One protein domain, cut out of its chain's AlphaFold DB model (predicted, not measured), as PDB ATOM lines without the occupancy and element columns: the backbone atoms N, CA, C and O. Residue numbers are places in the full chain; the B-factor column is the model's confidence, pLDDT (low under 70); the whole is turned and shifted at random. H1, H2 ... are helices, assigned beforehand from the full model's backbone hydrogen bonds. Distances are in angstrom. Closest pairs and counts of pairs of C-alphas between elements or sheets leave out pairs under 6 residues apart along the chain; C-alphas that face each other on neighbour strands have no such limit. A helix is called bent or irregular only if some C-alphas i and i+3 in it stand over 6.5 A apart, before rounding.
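Overview. This is residues 278 to 358 of the 1225 residues of an uncharacterized protein of Caenorhabditis japonica (UniProt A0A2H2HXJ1). A helix near the middle, H4, has the long helix H3 crossing it on one side, H1 and H5 on the other side and H2 off one flank; H6 makes a corner with H5 and is farthest out. The packing is loose, with few contacts between helices. The printed part has 81 residues with six named helices, H1 to H6 in chain order, and no named strand: all helix. The whole is compact, radius of gyration of the C-alphas 12.7 A, spanning 31 by 29 by 20 A.

Arrangement. Start at H1, residues 279 to 283, which is close to but not clearly touching H4, residues 322 to 334; their closest C-alphas, Trp 283 and Met 330, are 7.5 A apart. H2, residues 289 to 292, is likewise close to H4, closest C-alphas Leu 289 and Phe 331 at 7.5 A. H3, residues 295 to 314, is close to H4 too, closest C-alphas Phe 301 and Tyr 328 at 6.3 A, about perpendicular at 78 degrees. H5, residues 343 to 348, is close to H4, closest C-alphas Gln 329 and Ala 345 at 6.7 A, about perpendicular at 83 degrees. H5 and H6, residues 350 to 358, touch only at the corner, closest C-alphas Ile 346 and Leu 352 at 5.4 A, a steep tilt of 54 degrees, opposite ways. H3 is apart from H5 and H6. In H1, H4, H5 and H6 every O i to N i+4 pair is within hydrogen-bond range; in H3 14 of 16 are, and H2 is too short for one.

Along the chain. Find C-alpha 279 at (259.886, 159.784, 250.813), where H1 begins. H3 runs 28.5 A from C-alpha 295 at (257.437, 147.000, 234.247), with a kink of 52 degrees near residue 308; it is irregular, C-alphas 310 and 313 being 9.4 A apart. H4 runs 18.6 A, and H6 12.5 A to C-alpha 358 at (278.789, 150.491, 261.521).

Size, cuts and confidence. The farthest C-alphas, Lys 296 and Ala 358, are 35.7 A apart. The printed part has no cut and no long link. Mean pLDDT of the printed part is 75.1; look for values under 70 in 25 residues, among them 282 to 292 and 312 to 316.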
ATOM      1  N   SER A 278     255.027 160.418 250.139       63.47
ATOM      2  CA  SER A 278     256.249 161.028 250.671       63.47
ATOM      3  C   SER A 278     257.410 160.028 250.684       63.47
ATOM      4  O   SER A 278     257.203 158.815 250.747       63.47
ATOM      5  N   TYR A 279     258.640 160.555 250.691       60.78
ATOM      6  CA  TYR A 279     259.886 159.784 250.813       60.78
ATOM      7  C   TYR A 279     259.789 158.733 251.935       60.78
ATOM      8  O   TYR A 279     260.035 157.549 251.724       60.78
ATOM      9  N   GLU A 280     259.341 159.166 253.115       65.00
ATOM     10  CA  GLU A 280     259.231 158.360 254.335       65.00
ATOM     11  C   GLU A 280     258.293 157.150 254.180       65.00
ATOM     12  O   GLU A 280     258.657 156.052 254.598       65.00
ATOM     13  N   LYS A 281     257.131 157.304 253.522       70.38
ATOM     14  CA  LYS A 281     256.180 156.195 253.287       70.38
ATOM     15  C   LYS A 281     256.802 155.063 252.465       70.38
ATOM     16  O   LYS A 281     256.559 153.891 252.744       70.38
ATOM     17  N   LEU A 282     257.624 155.408 251.470       66.50
ATOM     18  CA  LEU A 282     258.287 154.423 250.613       66.50
ATOM     19  C   LEU A 282     259.381 153.650 251.372       66.50
ATOM     20  O   LEU A 282     259.448 152.430 251.249       66.50
ATOM     21  N   TRP A 283     260.186 154.313 252.215       66.88
ATOM     22  CA  TRP A 283     261.212 153.629 253.024       66.88
ATOM     23  C   TRP A 283     260.647 152.804 254.186       66.88
ATOM     24  O   TRP A 283     261.300 151.858 254.624       66.88
ATOM     25  N   ASN A 284     259.453 153.137 254.682       69.25
ATOM     26  CA  ASN A 284     258.793 152.395 255.760       69.25
ATOM     27  C   ASN A 284     258.241 151.025 255.318       69.25
ATOM     28  O   ASN A 284     257.795 150.252 256.165       69.25
ATOM     29  N   GLY A 285     258.266 150.706 254.017       62.19
ATOM     30  CA  GLY A 285     257.793 149.424 253.488       62.19
ATOM     31  C   GLY A 285     256.269 149.280 253.427       62.19
ATOM     32  O   GLY A 285     255.775 148.184 253.179       62.19
ATOM     33  N   GLU A 286     255.512 150.369 253.611       66.62
ATOM     34  CA  GLU A 286     254.042 150.373 253.493       66.62
ATOM     35  C   GLU A 286     253.557 150.141 252.048       66.62
ATOM     36  O   GLU A 286     252.385 149.842 251.827       66.62
ATOM     37  N   VAL A 287     254.447 150.275 251.057       63.44
ATOM     38  CA  VAL A 287     254.128 150.198 249.627       63.44
ATOM     39  C   VAL A 287     255.112 149.269 248.912       63.44
ATOM     40  O   VAL A 287     256.295 149.580 248.789       63.44
ATOM     41  N   HIS A 288     254.628 148.131 248.402       61.38
ATOM     42  CA  HIS A 288     255.450 147.194 247.629       61.38
ATOM     43  C   HIS A 288     255.822 147.761 246.251       61.38
ATOM     44  O   HIS A 288     254.945 148.080 245.445       61.38
ATOM     45  N   LEU A 289     257.122 147.776 245.947       63.12
ATOM     46  CA  LEU A 289     257.715 148.344 244.728       63.12
ATOM     47  C   LEU A 289     257.241 147.685 243.429       63.12
ATOM     48  O   LEU A 289     257.044 148.374 242.432       63.12
ATOM     49  N   ALA A 290     256.943 146.384 243.457       60.53
ATOM     50  CA  ALA A 290     256.320 145.668 242.338       60.53
ATOM     51  C   ALA A 290     254.897 146.167 241.977       60.53
ATOM     52  O   ALA A 290     254.342 145.752 240.959       60.53
ATOM     53  N   THR A 291     254.306 147.039 242.804       60.09
ATOM     54  CA  THR A 291     252.996 147.680 242.583       60.09
ATOM     55  C   THR A 291     253.123 149.123 242.090       60.09
ATOM     56  O   THR A 291     252.225 149.595 241.401       60.09
ATOM     57  N   THR A 292     254.210 149.825 242.437       64.50
ATOM     58  CA  THR A 292     254.439 151.235 242.069       64.50
ATOM     59  C   THR A 292     255.392 151.425 240.896       64.50
ATOM     60  O   THR A 292     255.237 152.394 240.166       64.50
ATOM     61  N   ILE A 293     256.356 150.531 240.660       72.88
ATOM     62  CA  ILE A 293     257.264 150.639 239.511       72.88
ATOM     63  C   ILE A 293     256.637 149.945 238.295       72.88
ATOM     64  O   ILE A 293     256.380 148.740 238.295       72.88
ATOM     65  N   GLY A 294     256.423 150.705 237.218       78.31
ATOM     66  CA  GLY A 294     255.973 150.160 235.937       78.31
ATOM     67  C   GLY A 294     257.002 149.197 235.333       78.31
ATOM     68  O   GLY A 294     258.200 149.468 235.353       78.31
ATOM     69  N   LYS A 295     256.550 148.081 234.740       78.75
ATOM     70  CA  LYS A 295     257.437 147.000 234.247       78.75
ATOM     71  C   LYS A 295     258.578 147.476 233.336       78.75
ATOM     72  O   LYS A 295     259.696 147.000 233.481       78.75
ATOM     73  N   LYS A 296     258.317 148.450 232.454       78.75
ATOM     74  CA  LYS A 296     259.336 149.057 231.576       78.75
ATOM     75  C   LYS A 296     260.454 149.761 232.351       78.75
ATOM     76  O   LYS A 296     261.602 149.744 231.923       78.75
ATOM     77  N   ASP A 297     260.118 150.408 233.461       79.12
ATOM     78  CA  ASP A 297     261.091 151.127 234.281       79.12
ATOM     79  C   ASP A 297     261.829 150.167 235.219       79.12
ATOM     80  O   ASP A 297     263.017 150.353 235.448       79.12
ATOM     81  N   LEU A 298     261.192 149.063 235.628       83.31
ATOM     82  CA  LEU A 298     261.868 147.942 236.287       83.31
ATOM     83  C   LEU A 298     262.905 147.286 235.351       83.31
ATOM     84  O   LEU A 298     264.057 147.136 235.745       83.31
ATOM     85  N   GLU A 299     262.560 147.016 234.086       84.44
ATOM     86  CA  GLU A 299     263.512 146.552 233.056       84.44
ATOM     87  C   GLU A 299     264.671 147.553 232.840       84.44
ATOM     88  O   GLU A 299     265.834 147.157 232.742       84.44
ATOM     89  N   ARG A 300     264.388 148.866 232.815       85.19
ATOM     90  CA  ARG A 300     265.421 149.923 232.748       85.19
ATOM     91  C   ARG A 300     266.308 149.952 233.997       85.19
ATOM     92  O   ARG A 300     267.507 150.200 233.882       85.19
ATOM     93  N   PHE A 301     265.748 149.710 235.181       89.88
ATOM     94  CA  PHE A 301     266.486 149.667 236.443       89.88
ATOM     95  C   PHE A 301     267.365 148.413 236.540       89.88
ATOM     96  O   PHE A 301     268.524 148.529 236.932       89.88
ATOM     97  N   GLU A 302     266.889 147.250 236.095       87.94
ATOM     98  CA  GLU A 302     267.708 146.038 235.948       87.94
ATOM     99  C   GLU A 302     268.874 146.257 234.973       87.94
ATOM    100  O   GLU A 302     270.015 145.922 235.293       87.94
ATOM    101  N   GLN A 303     268.624 146.889 233.820       86.94
ATOM    102  CA  GLN A 303     269.676 147.249 232.861       86.94
ATOM    103  C   GLN A 303     270.697 148.222 233.472       86.94
ATOM    104  O   GLN A 303     271.899 147.978 233.386       86.94
ATOM    105  N   ARG A 304     270.249 149.289 234.153       84.81
ATOM    106  CA  ARG A 304     271.135 150.266 234.815       84.81
ATOM    107  C   ARG A 304     271.964 149.627 235.934       84.81
ATOM    108  O   ARG A 304     273.153 149.924 236.045       84.81
ATOM    109  N   LEU A 305     271.371 148.720 236.713       87.44
ATOM    110  CA  LEU A 305     272.055 147.940 237.748       87.44
ATOM    111  C   LEU A 305     273.094 146.991 237.141       87.44
ATOM    112  O   LEU A 305     274.211 146.895 237.652       87.44
ATOM    113  N   LYS A 306     272.767 146.331 236.025       88.56
ATOM    114  CA  LYS A 306     273.712 145.488 235.288       88.56
ATOM    115  C   LYS A 306     274.920 146.304 234.809       88.56
ATOM    116  O   LYS A 306     276.046 145.938 235.131       88.56
ATOM    117  N   THR A 307     274.703 147.466 234.190       85.12
ATOM    118  CA  THR A 307     275.793 148.380 233.798       85.12
ATOM    119  C   THR A 307     276.613 148.865 235.004       85.12
ATOM    120  O   THR A 307     277.837 148.922 234.920       85.12
ATOM    121  N   GLN A 308     275.986 149.156 236.156       82.25
ATOM    122  CA  GLN A 308     276.710 149.515 237.391       82.25
ATOM    123  C   GLN A 308     277.634 148.399 237.900       82.25
ATOM    124  O   GLN A 308     278.718 148.693 238.411       82.25
ATOM    125  N   MET A 309     277.219 147.138 237.765       82.38
ATOM    126  CA  MET A 309     278.026 145.977 238.149       82.38
ATOM    127  C   MET A 309     279.147 145.688 237.139       82.38
ATOM    128  O   MET A 309     280.262 145.381 237.550       82.38
ATOM    129  N   GLU A 310     278.871 145.812 235.837       83.25
ATOM    130  CA  GLU A 310     279.807 145.465 234.758       83.25
ATOM    131  C   GLU A 310     280.886 146.539 234.518       83.25
ATOM    132  O   GLU A 310     282.059 146.206 234.353       83.25
ATOM    133  N   GLU A 311     280.539 147.831 234.544       75.50
ATOM    134  CA  GLU A 311     281.507 148.923 234.319       75.50
ATOM    135  C   GLU A 311     282.291 149.318 235.585       75.50
ATOM    136  O   GLU A 311     283.359 149.944 235.514       75.50
ATOM    137  N   GLY A 312     281.758 148.966 236.758       63.22
ATOM    138  CA  GLY A 312     282.302 149.312 238.067       63.22
ATOM    139  C   GLY A 312     282.333 150.819 238.361       63.22
ATOM    140  O   GLY A 312     281.881 151.666 237.591       63.22
ATOM    141  N   LYS A 313     282.928 151.193 239.503       61.50
ATOM    142  CA  LYS A 313     282.907 152.571 240.056       61.50
ATOM    143  C   LYS A 313     283.712 153.623 239.251       61.50
ATOM    144  O   LYS A 313     284.060 154.667 239.796       61.50
ATOM    145  N   LYS A 314     284.056 153.352 237.984       61.00
ATOM    146  CA  LYS A 314     284.898 154.207 237.121       61.00
ATOM    147  C   LYS A 314     284.111 155.078 236.137       61.00
ATOM    148  O   LYS A 314     284.640 156.101 235.708       61.00
ATOM    149  N   ARG A 315     282.875 154.711 235.777       64.31
ATOM    150  CA  ARG A 315     282.016 155.506 234.882       64.31
ATOM    151  C   ARG A 315     280.928 156.219 235.683       64.31
ATOM    152  O   ARG A 315     280.217 155.609 236.477       64.31
ATOM    153  N   LYS A 316     280.808 157.537 235.486       64.00
ATOM    154  CA  LYS A 316     279.659 158.313 235.972       64.00
ATOM    155  C   LYS A 316     278.498 158.053 235.018       64.00
ATOM    156  O   LYS A 316     278.558 158.479 233.869       64.00
ATOM    157  N   LEU A 317     277.479 157.345 235.489       71.06
ATOM    158  CA  LEU A 317     276.272 157.094 234.706       71.06
ATOM    159  C   LEU A 317     275.457 158.373 234.505       71.06
ATOM    160  O   LEU A 317     275.585 159.335 235.265       71.06
ATOM    161  N   ALA A 318     274.593 158.351 233.490       72.94
ATOM    162  CA  ALA A 318     273.591 159.386 233.293       72.94
ATOM    163  C   ALA A 318     272.723 159.521 234.555       72.94
ATOM    164  O   ALA A 318     272.226 158.526 235.094       72.94
ATOM    165  N   ILE A 319     272.577 160.759 235.024       69.56
ATOM    166  CA  ILE A 319     271.702 161.128 236.137       69.56
ATOM    167  C   ILE A 319     270.261 161.030 235.622       69.56
ATOM    168  O   ILE A 319     269.961 161.593 234.569       69.56
ATOM    169  N   LEU A 320     269.401 160.286 236.321       78.12
ATOM    170  CA  LEU A 320     267.968 160.237 236.018       78.12
ATOM    171  C   LEU A 320     267.257 161.470 236.596       78.12
ATOM    172  O   LEU A 320     267.803 162.160 237.459       78.12
ATOM    173  N   ASP A 321     266.023 161.729 236.158       81.31
ATOM    174  CA  ASP A 321     265.181 162.743 236.801       81.31
ATOM    175  C   ASP A 321     265.015 162.429 238.302       81.31
ATOM    176  O   ASP A 321     264.925 161.252 238.663       81.31
ATOM    177  N   PRO A 322     264.932 163.428 239.204       75.88
ATOM    178  CA  PRO A 322     264.965 163.186 240.653       75.88
ATOM    179  C   PRO A 322     263.918 162.185 241.170       75.88
ATOM    180  O   PRO A 322     264.186 161.441 242.112       75.88
ATOM    181  N   GLU A 323     262.744 162.132 240.534       75.19
ATOM    182  CA  GLU A 323     261.663 161.194 240.865       75.19
ATOM    183  C   GLU A 323     261.994 159.745 240.457       75.19
ATOM    184  O   GLU A 323     261.744 158.818 241.228       75.19
ATOM    185  N   THR A 324     262.626 159.531 239.297       81.06
ATOM    186  CA  THR A 324     263.029 158.186 238.840       81.06
ATOM    187  C   THR A 324     264.359 157.731 239.438       81.06
ATOM    188  O   THR A 324     264.515 156.543 239.713       81.06
ATOM    189  N   GLU A 325     265.285 158.645 239.743       83.62
ATOM    190  CA  GLU A 325     266.476 158.336 240.543       83.62
ATOM    191  C   GLU A 325     266.073 157.863 241.947       83.62
ATOM    192  O   GLU A 325     266.570 156.844 242.409       83.62
ATOM    193  N   MET A 326     265.117 158.524 242.606       77.88
ATOM    194  CA  MET A 326     264.582 158.091 243.906       77.88
ATOM    195  C   MET A 326     263.991 156.671 243.867       77.88
ATOM    196  O   MET A 326     264.301 155.859 244.741       77.88
ATOM    197  N   LEU A 327     263.181 156.345 242.850       82.94
ATOM    198  CA  LEU A 327     262.653 154.987 242.666       82.94
ATOM    199  C   LEU A 327     263.776 153.969 242.394       82.94
ATOM    200  O   LEU A 327     263.737 152.861 242.927       82.94
ATOM    201  N   TYR A 328     264.821 154.356 241.654       86.94
ATOM    202  CA  TYR A 328     266.009 153.525 241.448       86.94
ATOM    203  C   TYR A 328     266.796 153.279 242.748       86.94
ATOM    204  O   TYR A 328     267.210 152.152 243.012       86.94
ATOM    205  N   GLN A 329     266.961 154.292 243.605       85.69
ATOM    206  CA  GLN A 329     267.601 154.135 244.919       85.69
ATOM    207  C   GLN A 329     266.808 153.185 245.836       85.69
ATOM    208  O   GLN A 329     267.408 152.415 246.587       85.69
ATOM    209  N   MET A 330     265.475 153.177 245.735       81.19
ATOM    210  CA  MET A 330     264.625 152.218 246.448       81.19
ATOM    211  C   MET A 330     264.747 150.794 245.877       81.19
ATOM    212  O   MET A 330     264.876 149.829 246.628       81.19
ATOM    213  N   PHE A 331     264.798 150.655 244.548       86.19
ATOM    214  CA  PHE A 331     265.067 149.382 243.868       86.19
ATOM    215  C   PHE A 331     266.445 148.802 244.247       86.19
ATOM    216  O   PHE A 331     266.569 147.595 244.461       86.19
ATOM    217  N   LEU A 332     267.478 149.641 244.409       86.94
ATOM    218  CA  LEU A 332     268.779 149.219 244.944       86.94
ATOM    219  C   LEU A 332     268.685 148.736 246.401       86.94
ATOM    220  O   LEU A 332     269.364 147.774 246.760       86.94
ATOM    221  N   PHE A 333     267.857 149.374 247.233       83.44
ATOM    222  CA  PHE A 333     267.657 148.991 248.633       83.44
ATOM    223  C   PHE A 333     266.959 147.631 248.779       83.44
ATOM    224  O   PHE A 333     267.448 146.783 249.528       83.44
ATOM    225  N   GLU A 334     265.874 147.397 248.033       82.62
ATOM    226  CA  GLU A 334     265.142 146.119 248.026       82.62
ATOM    227  C   GLU A 334     266.029 144.969 247.510       82.62
ATOM    228  O   GLU A 334     266.097 143.906 248.126       82.62
ATOM    229  N   ASN A 335     266.829 145.221 246.465       84.19
ATOM    230  CA  ASN A 335     267.832 144.281 245.941       84.19
ATOM    231  C   ASN A 335     269.134 144.195 246.775       84.19
ATOM    232  O   ASN A 335     270.098 143.535 246.362       84.19
ATOM    233  N   GLN A 336     269.183 144.851 247.941       83.56
ATOM    234  CA  GLN A 336     270.294 144.833 248.905       83.56
ATOM    235  C   GLN A 336     271.646 145.318 248.333       83.56
ATOM    236  O   GLN A 336     272.719 144.882 248.754       83.56
ATOM    237  N   LYS A 337     271.622 146.227 247.349       86.06
ATOM    238  CA  LYS A 337     272.800 146.752 246.628       86.06
ATOM    239  C   LYS A 337     273.308 148.074 247.214       86.06
ATOM    240  O   LYS A 337     273.609 149.019 246.488       86.06
ATOM    241  N   TYR A 338     273.442 148.122 248.538       81.44
ATOM    242  CA  TYR A 338     273.788 149.332 249.298       81.44
ATOM    243  C   TYR A 338     275.101 150.010 248.845       81.44
ATOM    244  O   TYR A 338     275.207 151.231 248.901       81.44
ATOM    245  N   ASP A 339     276.074 149.249 248.327       79.88
ATOM    246  CA  ASP A 339     277.356 149.760 247.800       79.88
ATOM    247  C   ASP A 339     277.256 150.597 246.507       79.88
ATOM    248  O   ASP A 339     278.263 151.189 246.084       79.88
ATOM    249  N   LEU A 340     276.077 150.607 245.870       81.88
ATOM    250  CA  LEU A 340     275.746 151.365 244.656       81.88
ATOM    251  C   LEU A 340     274.763 152.520 244.913       81.88
ATOM    252  O   LEU A 340     274.489 153.297 243.997       81.88
ATOM    253  N   MET A 341     274.235 152.642 246.135       79.19
ATOM    254  CA  MET A 341     273.314 153.721 246.491       79.19
ATOM    255  C   MET A 341     274.037 155.071 246.601       79.19
ATOM    256  O   MET A 341     275.231 155.137 246.905       79.19
ATOM    257  N   SER A 342     273.310 156.163 246.359       81.94
ATOM    258  CA  SER A 342     273.844 157.519 246.507       81.94
ATOM    259  C   SER A 342     274.069 157.876 247.980       81.94
ATOM    260  O   SER A 342     273.371 157.389 248.872       81.94
ATOM    261  N   SER A 343     275.032 158.766 248.242       74.25
ATOM    262  CA  SER A 343     275.261 159.361 249.569       74.25
ATOM    263  C   SER A 343     273.963 159.891 250.170       74.25
ATOM    264  O   SER A 343     273.631 159.608 251.314       74.25
ATOM    265  N   ASP A 344     273.199 160.595 249.348       72.88
ATOM    266  CA  ASP A 344     272.031 161.369 249.729       72.88
ATOM    267  C   ASP A 344     270.847 160.452 250.084       72.88
ATOM    268  O   ASP A 344     270.097 160.760 251.008       72.88
ATOM    269  N   ALA A 345     270.719 159.287 249.427       70.81
ATOM    270  CA  ALA A 345     269.766 158.230 249.789       70.81
ATOM    271  C   ALA A 345     270.167 157.470 251.070       70.81
ATOM    272  O   ALA A 345     269.310 156.964 251.794       70.81
ATOM    273  N   ILE A 346     271.465 157.404 251.387       73.62
ATOM    274  CA  ILE A 346     271.968 156.765 252.612       73.62
ATOM    275  C   ILE A 346     271.885 157.722 253.815       73.62
ATOM    276  O   ILE A 346     271.582 157.285 254.923       73.62
ATOM    277  N   GLU A 347     272.127 159.023 253.625       72.62
ATOM    278  CA  GLU A 347     272.051 160.026 254.697       72.62
ATOM    279  C   GLU A 347     270.615 160.363 255.119       72.62
ATOM    280  O   GLU A 347     270.389 160.670 256.298       72.62
ATOM    281  N   SER A 348     269.667 160.302 254.178       70.31
ATOM    282  CA  SER A 348     268.246 160.594 254.401       70.31
ATOM    283  C   SER A 348     267.487 159.455 255.092       70.31
ATOM    284  O   SER A 348     266.477 159.710 255.743       70.31
ATOM    285  N   ASN A 349     267.991 158.218 255.033       71.62
ATOM    286  CA  ASN A 349     267.430 157.073 255.750       71.62
ATOM    287  C   ASN A 349     268.209 156.784 257.051       71.62
ATOM    288  O   ASN A 349     269.373 156.376 257.040       71.62
ATOM    289  N   THR A 350     267.546 156.936 258.200       73.50
ATOM    290  CA  THR A 350     268.148 156.794 259.539       73.50
ATOM    291  C   THR A 350     268.757 155.412 259.799       73.50
ATOM    292  O   THR A 350     269.798 155.319 260.453       73.50
ATOM    293  N   LEU A 351     268.144 154.340 259.282       69.19
ATOM    294  CA  LEU A 351     268.640 152.971 259.443       69.19
ATOM    295  C   LEU A 351     269.874 152.728 258.568       69.19
ATOM    296  O   LEU A 351     270.890 152.251 259.078       69.19
ATOM    297  N   LEU A 352     269.830 153.115 257.287       71.56
ATOM    298  CA  LEU A 352     270.988 153.012 256.389       71.56
ATOM    299  C   LEU A 352     272.181 153.806 256.922       71.56
ATOM    300  O   LEU A 352     273.291 153.279 256.975       71.56
ATOM    301  N   ARG A 353     271.951 155.023 257.424       74.44
ATOM    302  CA  ARG A 353     272.977 155.849 258.070       74.44
ATOM    303  C   ARG A 353     273.616 155.160 259.281       74.44
ATOM    304  O   ARG A 353     274.840 155.211 259.444       74.44
ATOM    305  N   MET A 354     272.830 154.474 260.116       73.69
ATOM    306  CA  MET A 354     273.353 153.678 261.237       73.69
ATOM    307  C   MET A 354     274.171 152.468 260.756       73.69
ATOM    308  O   MET A 354     275.274 152.242 261.263       73.69
ATOM    309  N   PHE A 355     273.690 151.727 259.752       69.44
ATOM    310  CA  PHE A 355     274.401 150.575 259.183       69.44
ATOM    311  C   PHE A 355     275.698 150.969 258.464       69.44
ATOM    312  O   PHE A 355     276.735 150.345 258.702       69.44
ATOM    313  N   GLN A 356     275.693 152.034 257.661       68.00
ATOM    314  CA  GLN A 356     276.895 152.540 256.994       68.00
ATOM    315  C   GLN A 356     277.922 153.029 258.028       68.00
ATOM    316  O   GLN A 356     279.100 152.684 257.935       68.00
ATOM    317  N   THR A 357     277.483 153.720 259.089       62.94
ATOM    318  CA  THR A 357     278.357 154.099 260.216       62.94
ATOM    319  C   THR A 357     278.980 152.869 260.894       62.94
ATOM    320  O   THR A 357     280.140 152.915 261.309       62.94
ATOM    321  N   ALA A 358     278.258 151.747 260.989       60.78
ATOM    322  CA  ALA A 358     278.789 150.491 261.521       60.78
ATOM    323  C   ALA A 358     279.773 149.795 260.555       60.78
ATOM    324  O   ALA A 358     280.810 149.302 261.006       60.78
TER     325      ALA A 358